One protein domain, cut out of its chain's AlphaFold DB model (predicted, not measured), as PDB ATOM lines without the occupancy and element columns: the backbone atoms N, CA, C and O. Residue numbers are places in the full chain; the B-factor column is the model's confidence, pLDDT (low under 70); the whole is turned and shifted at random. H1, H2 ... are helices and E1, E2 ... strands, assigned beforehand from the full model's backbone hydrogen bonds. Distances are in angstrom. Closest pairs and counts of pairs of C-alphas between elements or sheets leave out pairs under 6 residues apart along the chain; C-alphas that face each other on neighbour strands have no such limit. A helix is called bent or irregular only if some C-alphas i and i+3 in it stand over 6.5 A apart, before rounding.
ATOM      1  N   ILE A 874     115.512 231.365 174.186       86.44
ATOM      2  CA  ILE A 874     115.948 230.637 175.389       86.44
ATOM      3  C   ILE A 874     115.918 231.499 176.666       86.44
ATOM      4  O   ILE A 874     115.868 230.957 177.768       86.44
ATOM      5  N   CYS A 875     115.917 232.830 176.535       85.94
ATOM      6  CA  CYS A 875     115.831 233.779 177.647       85.94
ATOM      7  C   CYS A 875     114.389 234.002 178.147       85.94
ATOM      8  O   CYS A 875     114.191 234.755 179.100       85.94
ATOM      9  N   LYS A 876     113.379 233.349 177.550       87.19
ATOM     10  CA  LYS A 876     111.971 233.427 177.973       87.19
ATOM     11  C   LYS A 876     111.545 232.205 178.793       87.19
ATOM     12  O   LYS A 876     112.086 231.107 178.656       87.19
ATOM     13  N   SER A 877     110.547 232.399 179.655       85.44
ATOM     14  CA  SER A 877     109.914 231.313 180.416       85.44
ATOM     15  C   SER A 877     109.156 230.367 179.469       85.44
ATOM     16  O   SER A 877     108.543 230.860 178.521       85.44
ATOM     17  N   PRO A 878     109.171 229.033 179.675       90.75
ATOM     18  CA  PRO A 878     109.775 228.292 180.793       90.75
ATOM     19  C   PRO A 878     111.246 227.883 180.584       90.75
ATOM     20  O   PRO A 878     111.845 227.268 181.467       90.75
ATOM     21  N   PHE A 879     111.840 228.179 179.423       90.44
ATOM     22  CA  PHE A 879     113.187 227.716 179.063       90.44
ATOM     23  C   PHE A 879     114.277 228.366 179.921       90.44
ATOM     24  O   PHE A 879     115.191 227.674 180.374       90.44
ATOM     25  N   VAL A 880     114.150 229.665 180.210       89.25
ATOM     26  CA  VAL A 880     115.100 230.393 181.062       89.25
ATOM     27  C   VAL A 880     115.103 229.869 182.496       89.25
ATOM     28  O   VAL A 880     116.174 229.660 183.063       89.25
ATOM     29  N   ASP A 881     113.928 229.571 183.060       88.75
ATOM     30  CA  ASP A 881     113.791 229.053 184.422       88.75
ATOM     31  C   ASP A 881     114.441 227.660 184.547       88.75
ATOM     32  O   ASP A 881     115.214 227.397 185.472       88.75
ATOM     33  N   PHE A 882     114.212 226.784 183.558       90.12
ATOM     34  CA  PHE A 882     114.865 225.476 183.479       90.12
ATOM     35  C   PHE A 882     116.393 225.606 183.371       90.12
ATOM     36  O   PHE A 882     117.120 224.951 184.120       90.12
ATOM     37  N   MET A 883     116.896 226.486 182.497       89.94
ATOM     38  CA  MET A 883     118.339 226.705 182.330       89.94
ATOM     39  C   MET A 883     118.989 227.266 183.601       89.94
ATOM     40  O   MET A 883     120.042 226.770 184.003       89.94
ATOM     41  N   GLN A 884     118.355 228.223 184.291       89.81
ATOM     42  CA  GLN A 884     118.825 228.740 185.584       89.81
ATOM     43  C   GLN A 884     118.960 227.630 186.635       89.81
ATOM     44  O   GLN A 884     119.980 227.552 187.329       89.81
ATOM     45  N   ILE A 885     117.961 226.745 186.736       87.88
ATOM     46  CA  ILE A 885     117.991 225.615 187.672       87.88
ATOM     47  C   ILE A 885     119.104 224.631 187.296       87.88
ATOM     48  O   ILE A 885     119.907 224.276 188.158       87.88
ATOM     49  N   VAL A 886     119.212 224.219 186.029       88.00
ATOM     50  CA  VAL A 886     120.230 223.247 185.590       88.00
ATOM     51  C   VAL A 886     121.654 223.806 185.755       88.00
ATOM     52  O   VAL A 886     122.522 223.091 186.259       88.00
ATOM     53  N   ILE A 887     121.897 225.086 185.432       89.31
ATOM     54  CA  ILE A 887     123.175 225.776 185.700       89.31
ATOM     55  C   ILE A 887     123.484 225.769 187.202       89.31
ATOM     56  O   ILE A 887     124.578 225.370 187.611       89.31
ATOM     57  N   GLY A 888     122.523 226.187 188.031       86.81
ATOM     58  CA  GLY A 888     122.706 226.267 189.478       86.81
ATOM     59  C   GLY A 888     123.000 224.907 190.113       86.81
ATOM     60  O   GLY A 888     123.897 224.798 190.948       86.81
ATOM     61  N   LEU A 889     122.301 223.856 189.673       85.31
ATOM     62  CA  LEU A 889     122.550 222.475 190.087       85.31
ATOM     63  C   LEU A 889     123.955 221.999 189.658       85.31
ATOM     64  O   LEU A 889     124.667 221.422 190.478       85.31
ATOM     65  N   TYR A 890     124.405 222.294 188.429       86.31
ATOM     66  CA  TYR A 890     125.747 221.908 187.957       86.31
ATOM     67  C   TYR A 890     126.851 222.557 188.803       86.31
ATOM     68  O   TYR A 890     127.784 221.892 189.263       86.31
ATOM     69  N   LEU A 891     126.745 223.866 189.047       87.00
ATOM     70  CA  LEU A 891     127.742 224.622 189.807       87.00
ATOM     71  C   LEU A 891     127.757 224.229 191.292       87.00
ATOM     72  O   LEU A 891     128.829 224.148 191.900       87.00
ATOM     73  N   ARG A 892     126.585 223.944 191.873       83.75
ATOM     74  CA  ARG A 892     126.460 223.519 193.271       83.75
ATOM     75  C   ARG A 892     126.993 222.100 193.492       83.75
ATOM     76  O   ARG A 892     127.799 221.918 194.408       83.75
ATOM     77  N   ASP A 893     126.576 221.143 192.655       77.25
ATOM     78  CA  ASP A 893     126.702 219.700 192.922       77.25
ATOM     79  C   ASP A 893     127.806 218.997 192.112       77.25
ATOM     80  O   ASP A 893     128.387 218.027 192.602       77.25
ATOM     81  N   ILE A 894     128.122 219.465 190.895       78.50
ATOM     82  CA  ILE A 894     129.154 218.858 190.030       78.50
ATOM     83  C   ILE A 894     130.496 219.580 190.180       78.50
ATOM     84  O   ILE A 894     131.514 218.938 190.439       78.50
ATOM     85  N   LEU A 895     130.523 220.914 190.066       83.75
ATOM     86  CA  LEU A 895     131.750 221.697 190.269       83.75
ATOM     87  C   LEU A 895     132.182 221.653 191.747       83.75
ATOM     88  O   LEU A 895     133.301 221.228 192.070       83.75
ATOM     89  N   GLY A 896     131.258 222.026 192.639       77.56
ATOM     90  CA  GLY A 896     131.431 221.968 194.088       77.56
ATOM     91  C   GLY A 896     132.485 222.941 194.629       77.56
ATOM     92  O   GLY A 896     132.944 223.862 193.950       77.56
ATOM     93  N   LYS A 897     132.882 222.747 195.891       80.06
ATOM     94  CA  LYS A 897     133.869 223.613 196.560       80.06
ATOM     95  C   LYS A 897     135.292 223.331 196.063       80.06
ATOM     96  O   LYS A 897     135.676 222.177 195.881       80.06
ATOM     97  N   LYS A 898     136.112 224.379 195.927       75.88
ATOM     98  CA  LYS A 898     137.533 224.286 195.524       75.88
ATOM     99  C   LYS A 898     138.392 223.467 196.498       75.88
ATOM    100  O   LYS A 898     139.313 222.780 196.075       75.88
ATOM    101  N   SER A 899     138.045 223.497 197.785       67.06
ATOM    102  CA  SER A 899     138.656 222.696 198.856       67.06
ATOM    103  C   SER A 899     138.086 221.276 198.994       67.06
ATOM    104  O   SER A 899     138.584 220.497 199.802       67.06
ATOM    105  N   GLN A 900     137.042 220.918 198.238       66.12
ATOM    106  CA  GLN A 900     136.396 219.611 198.327       66.12
ATOM    107  C   GLN A 900     137.035 218.632 197.339       66.12
ATOM    108  O   GLN A 900     136.881 218.747 196.115       66.12
ATOM    109  N   VAL A 901     137.725 217.634 197.887       60.84
ATOM    110  CA  VAL A 901     138.192 216.480 197.114       60.84
ATOM    111  C   VAL A 901     136.977 215.641 196.712       60.84
ATOM    112  O   VAL A 901     136.075 215.428 197.523       60.84
ATOM    113  N   SER A 902     136.910 215.224 195.447       62.75
ATOM    114  CA  SER A 902     135.738 214.530 194.904       62.75
ATOM    115  C   SER A 902     136.006 213.044 194.708       62.75
ATOM    116  O   SER A 902     137.022 212.666 194.129       62.75
ATOM    117  N   ASN A 903     135.042 212.217 195.109       61.09
ATOM    118  CA  ASN A 903     135.048 210.775 194.864       61.09
ATOM    119  C   ASN A 903     134.377 210.406 193.524       61.09
ATOM    120  O   ASN A 903     134.046 209.246 193.300       61.09
ATOM    121  N   ALA A 904     134.145 211.374 192.630       59.84
ATOM    122  CA  ALA A 904     133.543 211.133 191.320       59.84
ATOM    123  C   ALA A 904     134.377 210.129 190.498       59.84
ATOM    124  O   ALA A 904     135.518 210.406 190.135       59.84
ATOM    125  N   GLY A 905     133.792 208.963 190.205       61.16
ATOM    126  CA  GLY A 905     134.461 207.844 189.525       61.16
ATOM    127  C   GLY A 905     135.093 206.799 190.457       61.16
ATOM    128  O   GLY A 905     135.562 205.774 189.971       61.16
ATOM    129  N   LEU A 906     135.078 207.002 191.779       73.56
ATOM    130  CA  LEU A 906     135.570 206.037 192.767       73.56
ATOM    131  C   LEU A 906     134.399 205.243 193.370       73.56
ATOM    132  O   LEU A 906     133.446 205.823 193.886       73.56
ATOM    133  N   ARG A 907     134.489 203.908 193.356       80.81
ATOM    134  CA  ARG A 907     133.547 202.986 194.025       80.81
ATOM    135  C   ARG A 907     134.311 201.932 194.822       80.81
ATOM    136  O   ARG A 907     135.489 201.699 194.562       80.81
ATOM    137  N   LYS A 908     133.633 201.247 195.749       82.94
ATOM    138  CA  LYS A 908     134.167 200.004 196.328       82.94
ATOM    139  C   LYS A 908     134.258 198.931 195.242       82.94
ATOM    140  O   LYS A 908     133.337 198.783 194.442       82.94
ATOM    141  N   ILE A 909     135.360 198.191 195.233       85.31
ATOM    142  CA  ILE A 909     135.631 197.082 194.306       85.31
ATOM    143  C   ILE A 909     135.914 195.770 195.049       85.31
ATOM    144  O   ILE A 909     135.900 194.696 194.445       85.31
ATOM    145  N   GLY A 910     136.140 195.824 196.360       82.31
ATOM    146  CA  GLY A 910     136.321 194.671 197.223       82.31
ATOM    147  C   GLY A 910     135.046 193.853 197.439       82.31
ATOM    148  O   GLY A 910     133.945 194.259 197.075       82.31
ATOM    149  N   CYS A 911     135.194 192.666 198.030       85.62
ATOM    150  CA  CYS A 911     134.081 191.782 198.408       85.62
ATOM    151  C   CYS A 911     133.804 191.785 199.926       85.62
ATOM    152  O   CYS A 911     133.327 190.793 200.468       85.62
ATOM    153  N   GLY A 912     134.190 192.852 200.636       83.12
ATOM    154  CA  GLY A 912     134.020 192.974 202.091       83.12
ATOM    155  C   GLY A 912     134.968 192.129 202.960       83.12
ATOM    156  O   GLY A 912     134.932 192.257 204.179       83.12
ATOM    157  N   CYS A 913     135.836 191.294 202.376       87.12
ATOM    158  CA  CYS A 913     136.798 190.493 203.139       87.12
ATOM    159  C   CYS A 913     137.953 191.343 203.716       87.12
ATOM    160  O   CYS A 913     138.222 192.456 203.256       87.12
ATOM    161  N   ALA A 914     138.693 190.786 204.681       84.19
ATOM    162  CA  ALA A 914     139.799 191.473 205.356       84.19
ATOM    163  C   ALA A 914     140.940 191.929 204.416       84.19
ATOM    164  O   ALA A 914     141.557 192.956 204.677       84.19
ATOM    165  N   ASP A 915     141.194 191.216 203.310       85.62
ATOM    166  CA  ASP A 915     142.161 191.642 202.279       85.62
ATOM    167  C   ASP A 915     141.606 192.749 201.368       85.62
ATOM    168  O   ASP A 915     142.354 193.592 200.872       85.62
ATOM    169  N   CYS A 916     140.289 192.773 201.159       88.75
ATOM    170  CA  CYS A 916     139.609 193.774 200.342       88.75
ATOM    171  C   CYS A 916     139.419 195.113 201.065       88.75
ATOM    172  O   CYS A 916     139.444 196.146 200.406       88.75
ATOM    173  N   GLY A 917     139.263 195.131 202.392       87.06
ATOM    174  CA  GLY A 917     139.085 196.369 203.167       87.06
ATOM    175  C   GLY A 917     140.186 197.423 202.932       87.06
ATOM    176  O   GLY A 917     139.862 198.574 202.628       87.06
ATOM    177  N   PRO A 918     141.483 197.060 203.002       87.88
ATOM    178  CA  PRO A 918     142.590 197.948 202.638       87.88
ATOM    179  C   PRO A 918     142.574 198.394 201.169       87.88
ATOM    180  O   PRO A 918     142.926 199.540 200.886       87.88
ATOM    181  N   LEU A 919     142.142 197.528 200.243       88.81
ATOM    182  CA  LEU A 919     142.004 197.876 198.827       88.81
ATOM    183  C   LEU A 919     140.876 198.891 198.603       88.81
ATOM    184  O   LEU A 919     141.105 199.906 197.955       88.81
ATOM    185  N   ASP A 920     139.696 198.678 199.187       87.94
ATOM    186  CA  ASP A 920     138.584 199.634 199.129       87.94
ATOM    187  C   ASP A 920     138.963 200.977 199.766       87.94
ATOM    188  O   ASP A 920     138.646 202.028 199.211       87.94
ATOM    189  N   LYS A 921     139.693 200.963 200.891       86.06
ATOM    190  CA  LYS A 921     140.199 202.186 201.529       86.06
ATOM    191  C   LYS A 921     141.169 202.947 200.620       86.06
ATOM    192  O   LYS A 921     141.058 204.164 200.525       86.06
ATOM    193  N   PHE A 922     142.076 202.252 199.929       88.69
ATOM    194  CA  PHE A 922     142.942 202.874 198.924       88.69
ATOM    195  C   PHE A 922     142.136 203.414 197.740       88.69
ATOM    196  O   PHE A 922     142.314 204.568 197.370       88.69
ATOM    197  N   ILE A 923     141.237 202.624 197.146       84.75
ATOM    198  CA  ILE A 923     140.474 203.031 195.956       84.75
ATOM    199  C   ILE A 923     139.596 204.253 196.251       84.75
ATOM    200  O   ILE A 923     139.569 205.170 195.432       84.75
ATOM    201  N   LEU A 924     138.977 204.326 197.433       80.12
ATOM    202  CA  LEU A 924     138.160 205.463 197.869       80.12
ATOM    203  C   LEU A 924     138.954 206.691 198.354       80.12
ATOM    204  O   LEU A 924     138.339 207.735 198.535       80.12
ATOM    205  N   ASP A 925     140.272 206.604 198.564       80.19
ATOM    206  CA  ASP A 925     141.108 207.763 198.923       80.19
ATOM    207  C   ASP A 925     141.552 208.541 197.667       80.19
ATOM    208  O   ASP A 925     142.447 208.082 196.953       80.19
ATOM    209  N   PRO A 926     140.995 209.724 197.359       70.81
ATOM    210  CA  PRO A 926     141.363 210.477 196.160       70.81
ATOM    211  C   PRO A 926     142.793 211.055 196.179       70.81
ATOM    212  O   PRO A 926     143.217 211.581 195.151       70.81
ATOM    213  N   THR A 927     143.528 210.984 197.297       73.31
ATOM    214  CA  THR A 927     144.882 211.551 197.428       73.31
ATOM    215  C   THR A 927     145.992 210.561 197.058       73.31
ATOM    216  O   THR A 927     146.933 210.938 196.358       73.31
ATOM    217  N   THR A 928     145.880 209.287 197.446       80.50
ATOM    218  CA  THR A 928     146.892 208.273 197.110       80.50
ATOM    219  C   THR A 928     146.706 207.737 195.688       80.50
ATOM    220  O   THR A 928     145.712 207.081 195.365       80.50
ATOM    221  N   THR A 929     147.696 207.970 194.823       83.44
ATOM    222  CA  THR A 929     147.651 207.579 193.400       83.44
ATOM    223  C   THR A 929     148.048 206.124 193.147       83.44
ATOM    224  O   THR A 929     147.505 205.493 192.237       83.44
ATOM    225  N   SER A 930     148.957 205.563 193.951       88.75
ATOM    226  CA  SER A 930     149.338 204.146 193.906       88.75
ATOM    227  C   SER A 930     149.735 203.601 195.282       88.75
ATOM    228  O   SER A 930     150.130 204.359 196.164       88.75
ATOM    229  N   THR A 931     149.616 202.287 195.475       92.44
ATOM    230  CA  THR A 931     150.001 201.584 196.712       92.44
ATOM    231  C   THR A 931     150.494 200.164 196.411       92.44
ATOM    232  O   THR A 931     150.325 199.680 195.292       92.44
ATOM    233  N   VAL A 932     151.099 199.474 197.388       91.25
ATOM    234  CA  VAL A 932     151.638 198.108 197.227       91.25
ATOM    235  C   VAL A 932     151.147 197.173 198.334       91.25
ATOM    236  O   VAL A 932     151.550 197.291 199.489       91.25
ATOM    237  N   PHE A 933     150.352 196.167 197.969       90.25
ATOM    238  CA  PHE A 933     149.899 195.110 198.879       90.25
ATOM    239  C   PHE A 933     150.859 193.911 198.823       90.25
ATOM    240  O   PHE A 933     150.873 193.170 197.840       90.25
ATOM    241  N   ARG A 934     151.681 193.690 199.861       87.19
ATOM    242  CA  ARG A 934     152.534 192.486 199.967       87.19
ATOM    243  C   ARG A 934     151.753 191.322 200.574       87.19
ATOM    244  O   ARG A 934     151.396 191.358 201.746       87.19
ATOM    245  N   LEU A 935     151.475 190.298 199.764       86.12
ATOM    246  CA  LEU A 935     150.582 189.186 200.111       86.12
ATOM    247  C   LEU A 935     151.059 187.858 199.505       86.12
ATOM    248  O   LEU A 935     151.570 187.799 198.383       86.12
ATOM    249  N   VAL A 936     150.834 186.759 200.232       84.19
ATOM    250  CA  VAL A 936     151.091 185.392 199.740       84.19
ATOM    251  C   VAL A 936     150.251 185.069 198.493       84.19
ATOM    252  O   VAL A 936     149.187 185.648 198.278       84.19
ATOM    253  N   GLN A 937     150.722 184.133 197.656       82.00
ATOM    254  CA  GLN A 937     150.209 183.917 196.288       82.00
ATOM    255  C   GLN A 937     148.681 183.737 196.191       82.00
ATOM    256  O   GLN A 937     148.089 184.211 195.222       82.00
ATOM    257  N   SER A 938     148.043 183.071 197.159       79.56
ATOM    258  CA  SER A 938     146.584 182.893 197.214       79.56
ATOM    259  C   SER A 938     145.852 184.224 197.421       79.56
ATOM    260  O   SER A 938     145.064 184.625 196.567       79.56
ATOM    261  N   ARG A 939     146.180 184.946 198.500       86.75
ATOM    262  CA  ARG A 939     145.596 186.254 198.857       86.75
ATOM    263  C   ARG A 939     145.857 187.313 197.779       86.75
ATOM    264  O   ARG A 939     144.948 188.051 197.416       86.75
ATOM    265  N   ARG A 940     147.047 187.313 197.158       89.06
ATOM    266  CA  ARG A 940     147.319 188.160 195.981       89.06
ATOM    267  C   ARG A 940     146.436 187.799 194.779       89.06
ATOM    268  O   ARG A 940     145.869 188.705 194.182       89.06
ATOM    269  N   THR A 941     146.265 186.510 194.455       86.69
ATOM    270  CA  THR A 941     145.406 186.079 193.326       86.69
ATOM    271  C   THR A 941     143.948 186.536 193.513       86.69
ATOM    272  O   THR A 941     143.280 186.875 192.540       86.69
ATOM    273  N   HIS A 942     143.458 186.603 194.756       89.00
ATOM    274  CA  HIS A 942     142.130 187.140 195.062       89.00
ATOM    275  C   HIS A 942     142.006 188.643 194.741       89.00
ATOM    276  O   HIS A 942     141.042 189.043 194.086       89.00
ATOM    277  N   LEU A 943     142.984 189.471 195.132       90.31
ATOM    278  CA  LEU A 943     142.973 190.896 194.772       90.31
ATOM    279  C   LEU A 943     143.150 191.109 193.262       90.31
ATOM    280  O   LEU A 943     142.436 191.923 192.687       90.31
ATOM    281  N   GLU A 944     144.021 190.337 192.603       90.50
ATOM    282  CA  GLU A 944     144.194 190.356 191.139       90.50
ATOM    283  C   GLU A 944     142.872 190.105 190.394       90.50
ATOM    284  O   GLU A 944     142.606 190.757 189.391       90.50
ATOM    285  N   TYR A 945     142.002 189.230 190.912       89.50
ATOM    286  CA  TYR A 945     140.664 189.012 190.355       89.50
ATOM    287  C   TYR A 945     139.733 190.223 190.547       89.50
ATOM    288  O   TYR A 945     139.109 190.677 189.589       89.50
ATOM    289  N   ARG A 946     139.666 190.802 191.757       88.56
ATOM    290  CA  ARG A 946     138.824 191.992 192.021       88.56
ATOM    291  C   ARG A 946     139.271 193.209 191.201       88.56
ATOM    292  O   ARG A 946     138.426 193.925 190.674       88.56
ATOM    293  N   LEU A 947     140.580 193.400 191.051       88.62
ATOM    294  CA  LEU A 947     141.183 194.443 190.215       88.62
ATOM    295  C   LEU A 947     140.996 194.169 188.716       88.62
ATOM    296  O   LEU A 947     140.759 195.094 187.943       88.62
ATOM    297  N   GLY A 948     141.042 192.900 188.302       84.00
ATOM    298  CA  GLY A 948     140.753 192.472 186.931       84.00
ATOM    299  C   GLY A 948     139.359 192.882 186.447       84.00
ATOM    300  O   GLY A 948     139.206 193.172 185.261       84.00
ATOM    301  N   ASN A 949     138.404 193.000 187.377       82.19
ATOM    302  CA  ASN A 949     137.026 193.452 187.154       82.19
ATOM    303  C   ASN A 949     136.824 194.964 187.438       82.19
ATOM    304  O   ASN A 949     135.689 195.435 187.493       82.19
ATOM    305  N   ALA A 950     137.906 195.727 187.644       83.75
ATOM    306  CA  ALA A 950     137.900 197.163 187.960       83.75
ATOM    307  C   ALA A 950     138.944 197.958 187.142       83.75
ATOM    308  O   ALA A 950     139.511 198.956 187.604       83.75
ATOM    309  N   ARG A 951     139.208 197.497 185.909       83.06
ATOM    310  CA  ARG A 951     140.171 198.098 184.963       83.06
ATOM    311  C   ARG A 951     139.818 199.522 184.536       83.06
ATOM    312  O   ARG A 951     140.686 200.234 184.056       83.06
ATOM    313  N   ASP A 952     138.565 199.930 184.710       76.12
ATOM    314  CA  ASP A 952     138.078 201.294 184.491       76.12
ATOM    315  C   ASP A 952     138.539 202.280 185.581       76.12
ATOM    316  O   ASP A 952     138.538 203.488 185.361       76.12
ATOM    317  N   ILE A 953     138.972 201.772 186.742       81.31
ATOM    318  CA  ILE A 953     139.447 202.575 187.878       81.31
ATOM    319  C   ILE A 953     140.969 202.509 188.031       81.31
ATOM    320  O   ILE A 953     141.611 203.518 188.342       81.31
ATOM    321  N   CYS A 954     141.560 201.327 187.854       86.94
ATOM    322  CA  CYS A 954     142.951 201.078 188.223       86.94
ATOM    323  C   CYS A 954     143.638 200.004 187.373       86.94
ATOM    324  O   CYS A 954     143.013 199.076 186.863       86.94
ATOM    325  N   SER A 955     144.960 200.126 187.272       88.81
ATOM    326  CA  SER A 955     145.876 199.102 186.778       88.81
ATOM    327  C   SER A 955     146.641 198.466 187.945       88.81
ATOM    328  O   SER A 955     146.667 198.998 189.060       88.81
ATOM    329  N   TYR A 956     147.267 197.312 187.708       92.38
ATOM    330  CA  TYR A 956     148.101 196.653 188.711       92.38
ATOM    331  C   TYR A 956     149.270 195.877 188.101       92.38
ATOM    332  O   TYR A 956     149.189 195.386 186.976       92.38
ATOM    333  N   GLU A 957     150.332 195.707 188.887       89.62
ATOM    334  CA  GLU A 957     151.510 194.913 188.540       89.62
ATOM    335  C   GLU A 957     151.994 194.082 189.744       89.62
ATOM    336  O   GLU A 957     151.900 194.499 190.898       89.62
ATOM    337  N   THR A 958     152.523 192.877 189.499       88.81
ATOM    338  CA  THR A 958     153.184 192.085 190.552       88.81
ATOM    339  C   THR A 958     154.662 192.447 190.652       88.81
ATOM    340  O   THR A 958     155.456 192.014 189.816       88.81
ATOM    341  N   ILE A 959     155.048 193.108 191.744       87.69
ATOM    342  CA  ILE A 959     156.446 193.288 192.144       87.69
ATOM    343  C   ILE A 959     156.995 191.936 192.625       87.69
ATOM    344  O   ILE A 959     156.592 191.417 193.669       87.69
ATOM    345  N   ARG A 960     157.923 191.357 191.853       84.50
ATOM    346  CA  ARG A 960     158.513 190.022 192.095       84.50
ATOM    347  C   ARG A 960     159.762 190.042 192.989       84.50
ATOM    348  O   ARG A 960     160.435 189.028 193.107       84.50
ATOM    349  N   SER A 961     160.082 191.179 193.608       76.75
ATOM    350  CA  SER A 961     161.205 191.333 194.540       76.75
ATOM    351  C   SER A 961     160.745 191.298 196.006       76.75
ATOM    352  O   SER A 961     159.817 192.006 196.414       76.75
ATOM    353  N   GLY A 962     161.430 190.476 196.808       72.19
ATOM    354  CA  GLY A 962     161.127 190.242 198.224       72.19
ATOM    355  C   GLY A 962     159.975 189.258 198.464       72.19
ATOM    356  O   GLY A 962     159.071 189.116 197.642       72.19
ATOM    357  N   SER A 963     159.999 188.572 199.609       70.31
ATOM    358  CA  SER A 963     158.954 187.624 200.015       70.31
ATOM    359  C   SER A 963     158.164 188.165 201.218       70.31
ATOM    360  O   SER A 963     158.796 188.577 202.189       70.31
ATOM    361  N   PRO A 964     156.816 188.159 201.198       78.75
ATOM    362  CA  PRO A 964     155.956 187.829 200.059       78.75
ATOM    363  C   PRO A 964     155.962 188.925 198.974       78.75
ATOM    364  O   PRO A 964     156.101 190.114 199.272       78.75
ATOM    365  N   HIS A 965     155.759 188.518 197.715       84.62
ATOM    366  CA  HIS A 965     155.689 189.421 196.556       84.62
ATOM    367  C   HIS A 965     154.647 190.540 196.737       84.62
ATOM    368  O   HIS A 965     153.580 190.337 197.324       84.62
ATOM    369  N   GLY A 966     154.940 191.709 196.164       86.19
ATOM    370  CA  GLY A 966     154.033 192.854 196.145       86.19
ATOM    371  C   GLY A 966     153.042 192.812 194.984       86.19
ATOM    372  O   GLY A 966     153.351 192.317 193.901       86.19
ATOM    373  N   LEU A 967     151.863 193.382 195.202       90.88
ATOM    374  CA  LEU A 967     150.921 193.787 194.167       90.88
ATOM    375  C   LEU A 967     150.826 195.314 194.199       90.88
ATOM    376  O   LEU A 967     150.202 195.867 195.105       90.88
ATOM    377  N   GLN A 968     151.485 195.984 193.257       92.38
ATOM    378  CA  GLN A 968     151.329 197.421 193.069       92.38
ATOM    379  C   GLN A 968     149.997 197.677 192.373       92.38
ATOM    380  O   GLN A 968     149.700 197.036 191.368       92.38
ATOM    381  N   VAL A 969     149.202 198.598 192.905       91.69
ATOM    382  CA  VAL A 969     147.931 199.037 192.323       91.69
ATOM    383  C   VAL A 969     148.011 200.540 192.114       91.69
ATOM    384  O   VAL A 969     148.304 201.276 193.056       91.69
ATOM    385  N   SER A 970     147.743 200.987 190.891       90.12
ATOM    386  CA  SER A 970     147.836 202.384 190.470       90.12
ATOM    387  C   SER A 970     146.505 202.821 189.874       90.12
ATOM    388  O   SER A 970     145.946 202.138 189.017       90.12
ATOM    389  N   LYS A 971     145.964 203.955 190.319       88.81
ATOM    390  CA  LYS A 971     144.723 204.501 189.749       88.81
ATOM    391  C   LYS A 971     144.994 205.050 188.353       88.81
ATOM    392  O   LYS A 971     146.076 205.580 188.095       88.81
ATOM    393  N   LEU A 972     144.021 204.941 187.452       82.81
ATOM    394  CA  LEU A 972     144.189 205.467 186.100       82.81
ATOM    395  C   LEU A 972     144.322 207.004 186.121       82.81
ATOM    396  O   LEU A 972     143.559 207.665 186.833       82.81
ATOM    397  N   PRO A 973     145.209 207.601 185.299       74.44
ATOM    398  CA  PRO A 973     145.375 209.055 185.229       74.44
ATOM    399  C   PRO A 973     144.075 209.821 184.954       74.44
ATOM    400  O   PRO A 973     143.876 210.892 185.513       74.44
ATOM    401  N   ALA A 974     143.153 209.256 184.165       68.38
ATOM    402  CA  ALA A 974     141.839 209.850 183.902       68.38
ATOM    403  C   ALA A 974     140.950 209.944 185.162       68.38
ATOM    404  O   ALA A 974     140.218 210.917 185.339       68.38
ATOM    405  N   VAL A 975     141.047 208.960 186.061       71.88
ATOM    406  CA  VAL A 975     140.280 208.891 187.316       71.88
ATOM    407  C   VAL A 975     140.871 209.842 188.356       71.88
ATOM    408  O   VAL A 975     140.136 210.565 189.025       71.88
ATOM    409  N   ILE A 976     142.205 209.920 188.427       71.38
ATOM    410  CA  ILE A 976     142.912 210.930 189.228       71.38
ATOM    411  C   ILE A 976     142.575 212.338 188.710       71.38
ATOM    412  O   ILE A 976     142.262 213.225 189.495       71.38
ATOM    413  N   ALA A 977     142.557 212.556 187.392       64.88
ATOM    414  CA  ALA A 977     142.168 213.840 186.815       64.88
ATOM    415  C   ALA A 977     140.722 214.220 187.181       64.88
ATOM    416  O   ALA A 977     140.469 215.377 187.518       64.88
ATOM    417  N   ALA A 978     139.777 213.273 187.164       64.19
ATOM    418  CA  ALA A 978     138.372 213.503 187.520       64.19
ATOM    419  C   ALA A 978     138.153 213.945 188.985       64.19
ATOM    420  O   ALA A 978     137.242 214.735 189.246       64.19
ATOM    421  N   SER A 979     138.993 213.511 189.936       66.38
ATOM    422  CA  SER A 979     138.889 213.939 191.341       66.38
ATOM    423  C   SER A 979     139.414 215.363 191.593       66.38
ATOM    424  O   SER A 979     139.017 215.999 192.579       66.38
ATOM    425  N   THR A 980     140.246 215.917 190.696       74.62
ATOM    426  CA  THR A 980     140.781 217.289 190.812       74.62
ATOM    427  C   THR A 980     139.725 218.366 190.546       74.62
ATOM    428  O   THR A 980     138.891 218.240 189.648       74.62
ATOM    429  N   TRP A 981     139.775 219.480 191.285       78.75
ATOM    430  CA  TRP A 981     138.874 220.615 191.032       78.75
ATOM    431  C   TRP A 981     139.159 221.307 189.690       78.75
ATOM    432  O   TRP A 981     138.221 221.711 189.014       78.75
ATOM    433  N   ALA A 982     140.421 221.371 189.246       77.81
ATOM    434  CA  ALA A 982     140.787 221.986 187.964       77.81
ATOM    435  C   ALA A 982     140.132 221.291 186.753       77.81
ATOM    436  O   ALA A 982     139.684 221.957 185.821       77.81
ATOM    437  N   ASN A 983     139.999 219.959 186.774       76.25
ATOM    438  CA  ASN A 983     139.292 219.249 185.708       76.25
ATOM    439  C   ASN A 983     137.769 219.470 185.784       76.25
ATOM    440  O   ASN A 983     137.135 219.665 184.751       76.25
ATOM    441  N   ARG A 984     137.184 219.543 186.991       79.25
ATOM    442  CA  ARG A 984     135.762 219.914 187.167       79.25
ATOM    443  C   ARG A 984     135.477 221.354 186.730       79.25
ATOM    444  O   ARG A 984     134.427 221.626 186.159       79.25
ATOM    445  N   GLN A 985     136.428 222.267 186.928       85.75
ATOM    446  CA  GLN A 985     136.380 223.630 186.395       85.75
ATOM    447  C   GLN A 985     136.395 223.619 184.857       85.75
ATOM    448  O   GLN A 985     135.628 224.348 184.230       85.75
ATOM    449  N   LYS A 986     137.224 222.764 184.239       84.06
ATOM    450  CA  LYS A 986     137.268 222.579 182.780       84.06
ATOM    451  C   LYS A 986     135.946 222.028 182.230       84.06
ATOM    452  O   LYS A 986     135.448 222.573 181.246       84.06
ATOM    453  N   THR A 987     135.351 221.008 182.856       82.62
ATOM    454  CA  THR A 987     134.051 220.468 182.411       82.62
ATOM    455  C   THR A 987     132.908 221.454 182.648       82.62
ATOM    456  O   THR A 987     132.089 221.630 181.756       82.62
ATOM    457  N   ALA A 988     132.895 222.186 183.768       86.38
ATOM    458  CA  ALA A 988     131.911 223.245 184.011       86.38
ATOM    459  C   ALA A 988     131.998 224.378 182.969       86.38
ATOM    460  O   ALA A 988     130.970 224.816 182.459       86.38
ATOM    461  N   LYS A 989     133.210 224.815 182.588       87.75
ATOM    462  CA  LYS A 989     133.404 225.791 181.497       87.75
ATOM    463  C   LYS A 989     132.894 225.253 180.150       87.75
ATOM    464  O   LYS A 989     132.234 225.990 179.424       87.75
ATOM    465  N   ALA A 990     133.136 223.976 179.842       86.62
ATOM    466  CA  ALA A 990     132.624 223.336 178.626       86.62
ATOM    467  C   ALA A 990     131.089 223.187 178.623       86.62
ATOM    468  O   ALA A 990     130.456 223.437 177.600       86.62
ATOM    469  N   PHE A 991     130.482 222.840 179.763       87.94
ATOM    470  CA  PHE A 991     129.027 222.755 179.915       87.94
ATOM    471  C   PHE A 991     128.352 224.123 179.735       87.94
ATOM    472  O   PHE A 991     127.397 224.246 178.978       87.94
ATOM    473  N   LEU A 992     128.882 225.183 180.348       89.44
ATOM    474  CA  LEU A 992     128.329 226.531 180.175       89.44
ATOM    475  C   LEU A 992     128.449 227.028 178.724       89.44
ATOM    476  O   LEU A 992     127.507 227.622 178.203       89.44
ATOM    477  N   ALA A 993     129.550 226.714 178.035       88.31
ATOM    478  CA  ALA A 993     129.704 227.000 176.606       88.31
ATOM    479  C   ALA A 993     128.737 226.191 175.707       88.31
ATOM    480  O   ALA A 993     128.404 226.637 174.606       88.31
ATOM    481  N   SER A 994     128.247 225.028 176.158       87.69
ATOM    482  CA  SER A 994     127.225 224.263 175.426       87.69
ATOM    483  C   SER A 994     125.834 224.904 175.515       87.69
ATOM    484  O   SER A 994     125.033 224.734 174.595       87.69
ATOM    485  N   ILE A 995     125.580 225.718 176.550       86.19
ATOM    486  CA  ILE A 995     124.383 226.562 176.671       86.19
ATOM    487  C   ILE A 995     124.501 227.764 175.726       86.19
ATOM    488  O   ILE A 995     123.681 227.910 174.819       86.19
ATOM    489  N   GLY A 996     125.541 228.595 175.842       85.19
ATOM    490  CA  GLY A 996     125.682 229.765 174.967       85.19
ATOM    491  C   GLY A 996     126.935 230.611 175.184       85.19
ATOM    492  O   GLY A 996     127.834 230.255 175.942       85.19
ATOM    493  N   SER A 997     126.977 231.750 174.490       87.38
ATOM    494  CA  SER A 997     127.995 232.790 174.665       87.38
ATOM    495  C   SER A 997     127.899 233.458 176.040       87.38
ATOM    496  O   SER A 997     126.891 233.349 176.739       87.38
ATOM    497  N   GLU A 998     128.926 234.230 176.409       85.06
ATOM    498  CA  GLU A 998     128.943 234.986 177.669       85.06
ATOM    499  C   GLU A 998     127.727 235.924 177.813       85.06
ATOM    500  O   GLU A 998     127.130 236.013 178.883       85.06
ATOM    501  N   THR A 999     127.296 236.541 176.708       85.31
ATOM    502  CA  THR A 999     126.088 237.377 176.629       85.31
ATOM    503  C   THR A 999     124.805 236.589 176.901       85.31
ATOM    504  O   THR A 999     123.979 237.031 177.695       85.31
ATOM    505  N   VAL A1000     124.645 235.396 176.318       86.31
ATOM    506  CA  VAL A1000     123.476 234.529 176.559       86.31
ATOM    507  C   VAL A1000     123.462 234.020 178.003       86.31
ATOM    508  O   VAL A1000     122.419 234.042 178.647       86.31
ATOM    509  N   LEU A1001     124.617 233.633 178.555       87.12
ATOM    510  CA  LEU A1001     124.734 233.223 179.959       87.12
ATOM    511  C   LEU A1001     124.417 234.370 180.931       87.12
ATOM    512  O   LEU A1001     123.760 234.137 181.947       87.12
ATOM    513  N   SER A1002     124.829 235.600 180.609       88.00
ATOM    514  CA  SER A1002     124.478 236.795 181.383       88.00
ATOM    515  C   SER A1002     122.979 237.101 181.326       88.00
ATOM    516  O   SER A1002     122.402 237.460 182.349       88.00
ATOM    517  N   ASN A1003     122.334 236.917 180.171       88.19
ATOM    518  CA  ASN A1003     120.889 237.116 180.026       88.19
ATOM    519  C   ASN A1003     120.083 236.036 180.767       88.19
ATOM    520  O   ASN A1003     119.128 236.365 181.464       88.19
ATOM    521  N   ILE A1004     120.493 234.764 180.678       87.81
ATOM    522  CA  ILE A1004     119.834 233.650 181.379       87.81
ATOM    523  C   ILE A1004     119.971 233.795 182.899       87.81
ATOM    524  O   ILE A1004     118.990 233.619 183.617       87.81
ATOM    525  N   MET A1005     121.167 234.103 183.411       86.31
ATOM    526  CA  MET A1005     121.428 234.130 184.860       86.31
ATOM    527  C   MET A1005     121.150 235.488 185.521       86.31
ATOM    528  O   MET A1005     121.070 235.559 186.750       86.31
ATOM    529  N   GLY A1006     121.001 236.559 184.734       87.94
ATOM    530  CA  GLY A1006     120.640 237.896 185.201       87.94
ATOM    531  C   GLY A1006     121.526 238.391 186.346       87.94
ATOM    532  O   GLY A1006     122.755 238.331 186.289       87.94
ATOM    533  N   THR A1007     120.898 238.837 187.438       84.38
ATOM    534  CA  THR A1007     121.589 239.316 188.650       84.38
ATOM    535  C   THR A1007     122.512 238.273 189.290       84.38
ATOM    536  O   THR A1007     123.474 238.645 189.957       84.38
ATOM    537  N   ARG A1008     122.278 236.974 189.056       85.69
ATOM    538  CA  ARG A1008     123.111 235.872 189.568       85.69
ATOM    539  C   ARG A1008     124.287 235.514 188.663       85.69
ATOM    540  O   ARG A1008     125.039 234.595 188.980       85.69
ATOM    541  N   TYR A1009     124.501 236.223 187.555       87.56
ATOM    542  CA  TYR A1009     125.649 235.957 186.687       87.56
ATOM    543  C   TYR A1009     127.005 236.220 187.387       87.56
ATOM    544  O   TYR A1009     127.997 235.544 187.105       87.56
ATOM    545  N   GLY A1010     127.034 237.108 188.392       84.81
ATOM    546  CA  GLY A1010     128.179 237.274 189.297       84.81
ATOM    547  C   GLY A1010     128.498 236.014 190.117       84.81
ATOM    548  O   GLY A1010     129.654 235.589 190.150       84.81
ATOM    549  N   ASP A1011     127.481 235.357 190.697       86.38
ATOM    550  CA  ASP A1011     127.633 234.080 191.421       86.38
ATOM    551  C   ASP A1011     128.300 233.016 190.536       86.38
ATOM    552  O   ASP A1011     129.126 232.232 191.005       86.38
ATOM    553  N   VAL A1012     127.939 232.986 189.247       86.81
ATOM    554  CA  VAL A1012     128.464 232.026 188.268       86.81
ATOM    555  C   VAL A1012     129.959 232.236 188.043       86.81
ATOM    556  O   VAL A1012     130.715 231.269 188.137       86.81
ATOM    557  N   LYS A1013     130.418 233.476 187.823       86.94
ATOM    558  CA  LYS A1013     131.860 233.771 187.700       86.94
ATOM    559  C   LYS A1013     132.616 233.426 188.988       86.94
ATOM    560  O   LYS A1013     133.590 232.674 188.943       86.94
ATOM    561  N   ASN A1014     132.102 233.852 190.144       86.19
ATOM    562  CA  ASN A1014     132.709 233.565 191.449       86.19
ATOM    563  C   ASN A1014     132.818 232.054 191.740       86.19
ATOM    564  O   ASN A1014     133.797 231.618 192.355       86.19
ATOM    565  N   ALA A1015     131.853 231.251 191.276       85.88
ATOM    566  CA  ALA A1015     131.887 229.792 191.357       85.88
ATOM    567  C   ALA A1015     132.913 229.165 190.405       85.88
ATOM    568  O   ALA A1015     133.684 228.298 190.820       85.88
ATOM    569  N   ILE A1016     132.966 229.625 189.152       87.31
ATOM    570  CA  ILE A1016     133.913 229.142 188.140       87.31
ATOM    571  C   ILE A1016     135.361 229.398 188.564       87.31
ATOM    572  O   ILE A1016     136.191 228.503 188.435       87.31
ATOM    573  N   ASP A1017     135.686 230.577 189.090       85.75
ATOM    574  CA  ASP A1017     137.055 230.895 189.530       85.75
ATOM    575  C   ASP A1017     137.375 230.319 190.929       85.75
ATOM    576  O   ASP A1017     138.533 230.241 191.371       85.75
ATOM    577  N   GLY A1018     136.341 229.793 191.596       79.00
ATOM    578  CA  GLY A1018     136.415 229.127 192.890       79.00
ATOM    579  C   GLY A1018     136.707 230.091 194.037       79.00
ATOM    580  O   GLY A1018     137.375 229.710 194.999       79.00
ATOM    581  N   VAL A1019     136.224 231.327 193.900       82.75
ATOM    582  CA  VAL A1019     136.221 232.387 194.920       82.75
ATOM    583  C   VAL A1019     135.107 232.129 195.939       82.75
ATOM    584  O   VAL A1019     135.309 232.292 197.138       82.75
ATOM    585  N   GLN A1020     133.943 231.668 195.471       81.88
ATOM    586  CA  GLN A1020     132.763 231.387 196.289       81.88
ATOM    587  C   GLN A1020     132.083 230.099 195.803       81.88
ATOM    588  O   GLN A1020     132.157 229.761 194.629       81.88
ATOM    589  N   HIS A1021     131.416 229.351 196.684       80.31
ATOM    590  CA  HIS A1021     130.600 228.202 196.265       80.31
ATOM    591  C   HIS A1021     129.209 228.668 195.830       80.31
ATOM    592  O   HIS A1021     128.628 229.538 196.481       80.31
ATOM    593  N   PHE A1022     128.671 228.091 194.752       84.81
ATOM    594  CA  PHE A1022     127.338 228.445 194.270       84.81
ATOM    595  C   PHE A1022     126.274 228.026 195.295       84.81
ATOM    596  O   PHE A1022     126.210 226.863 195.695       84.81
ATOM    597  N   GLY A1023     125.481 229.000 195.748       72.75
ATOM    598  CA  GLY A1023     124.541 228.842 196.857       72.75
ATOM    599  C   GLY A1023     123.252 228.093 196.501       72.75
ATOM    600  O   GLY A1023     123.206 227.251 195.605       72.75
ATOM    601  N   ALA A1024     122.175 228.411 197.221       68.00
ATOM    602  CA  ALA A1024     120.870 227.801 196.991       68.00
ATOM    603  C   ALA A1024     120.385 227.996 195.540       68.00
ATOM    604  O   ALA A1024     120.558 229.055 194.926       68.00
ATOM    605  N   VAL A1025     119.748 226.954 195.007       67.56
ATOM    606  CA  VAL A1025     119.048 226.987 193.718       67.56
ATOM    607  C   VAL A1025     117.578 227.228 194.031       67.56
ATOM    608  O   VAL A1025     116.796 226.287 194.147       67.56
ATOM    609  N   SER A1026     117.228 228.490 194.273       54.66
ATOM    610  CA  SER A1026     115.831 228.904 194.384       54.66
ATOM    611  C   SER A1026     115.167 228.763 193.019       54.66
ATOM    612  O   SER A1026     115.694 229.285 192.037       54.66
ATOM    613  N   ALA A1027     114.015 228.098 192.962       44.66
ATOM    614  CA  ALA A1027     113.135 228.221 191.810       44.66
ATOM    615  C   ALA A1027     112.610 229.663 191.731       44.66
ATOM    616  O   ALA A1027     112.291 230.276 192.753       44.66
ATOM    617  N   THR A1028     112.517 230.198 190.520       45.66
ATOM    618  CA  THR A1028     111.741 231.401 190.221       45.66
ATOM    619  C   THR A1028     110.256 231.132 190.488       45.66
ATOM    620  O   THR A1028     109.766 230.020 190.277       45.66
ATOM    621  N   SER A1029     109.515 232.143 190.958       45.03
ATOM    622  CA  SER A1029     108.104 231.982 191.362       45.03
ATOM    623  C   SER A1029     107.203 231.441 190.238       45.03
ATOM    624  O   SER A1029     106.217 230.763 190.517       45.03
ATOM    625  N   SER A1030     107.589 231.677 188.981       49.34
ATOM    626  CA  SER A1030     107.020 231.129 187.740       49.34
ATOM    627  C   SER A1030     106.951 229.597 187.700       49.34
ATOM    628  O   SER A1030     105.990 229.051 187.163       49.34
TER     629      SER A1030
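This is residues 874 to 1030 of the 1122 residues of an uncharacterized protein of Psilocybe cyanescens (UniProt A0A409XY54). Two lobes stand end to end in a long rod: a bundle of three helices side by side, H1, H5 and H6, makes one, and a three-stranded sheet with H2 and H3 over one face makes the other. Short H4 and the long link from H1 to H2 run between the lobes. The printed part has 157 residues with six named helices and three named strands, in the order H1 H2 E1 H3 E2 E3 H4 H5 H6; the sheet's order is E1 - E3 - E2, all antiparallel, and the class is mostly helix. The whole is loose, with a radius of gyration of the C-alphas of 21.5 A and spans of 68 by 25 by 22 A.

Start at H1, residues 879 to 895, in an up-and-down bundle, each helix running against the one before it, with H5, residues 981 to 995, and H6, residues 998 to 1016. H1 and H5 touch, closest at the C-alphas of Leu 895 and Arg 984, 5.4 A, at a shallow tilt of 11 degrees, opposite ways. H1 and H6 touch, closest at the C-alphas of Val 880 and Ile 1004, 5.8 A. H5 and H6 form a helical hairpin, closest at the C-alphas of Gln 985 and Ile 1016, 6.3 A. H6 is irregular, with a kink of 121 degrees near residue 1007; C-alphas 1004 and 1007 are 9.4 A apart. Next look at H2, residues 916 to 924, and H3, residues 937 to 948, on the same face of the sheet of E1, residues 930 to 934, E3, residues 966 to 971, and E2, residues 954 to 959, at heights over the sheet of 9.5 A and 9.2 A. E1, H3 and E2 are a split strand-helix-strand unit, two same-way strands with E3 between them, and its crossover is right-handed. Between E1 and E3, N 931 and O 969 are 2.9 A apart; in the hairpin E2 and E3, N 955 and O 970 are 2.8 A apart. H4, residues 973 to 979, only grazes the sheet. Every O i to N i+4 pair is within hydrogen-bond range in H2, H3, H4 and H5; H1 has 12 of 13, H6 10 of 15.

Find C-alpha 879 at (113.187, 227.716, 179.063); from there H1 runs 22.5 A. H2 spans 12.0 A, E1 13.5 A, H3 15.8 A, E2 16.1 A, E3 16.2 A, H4 10.2 A and H5 21.3 A. H6 spans 13.0 A and ends at C-alpha 1016, (133.913, 229.142, 188.140).

The C-alphas of Lys 876 and Ser 963 are the two farthest apart, 69.2 A. The printed part has no cut, and the link H1 to H2 is long. The pLDDT is under 70 at residues 899 to 905, 974, 977 to 979 and 1024 to 1030.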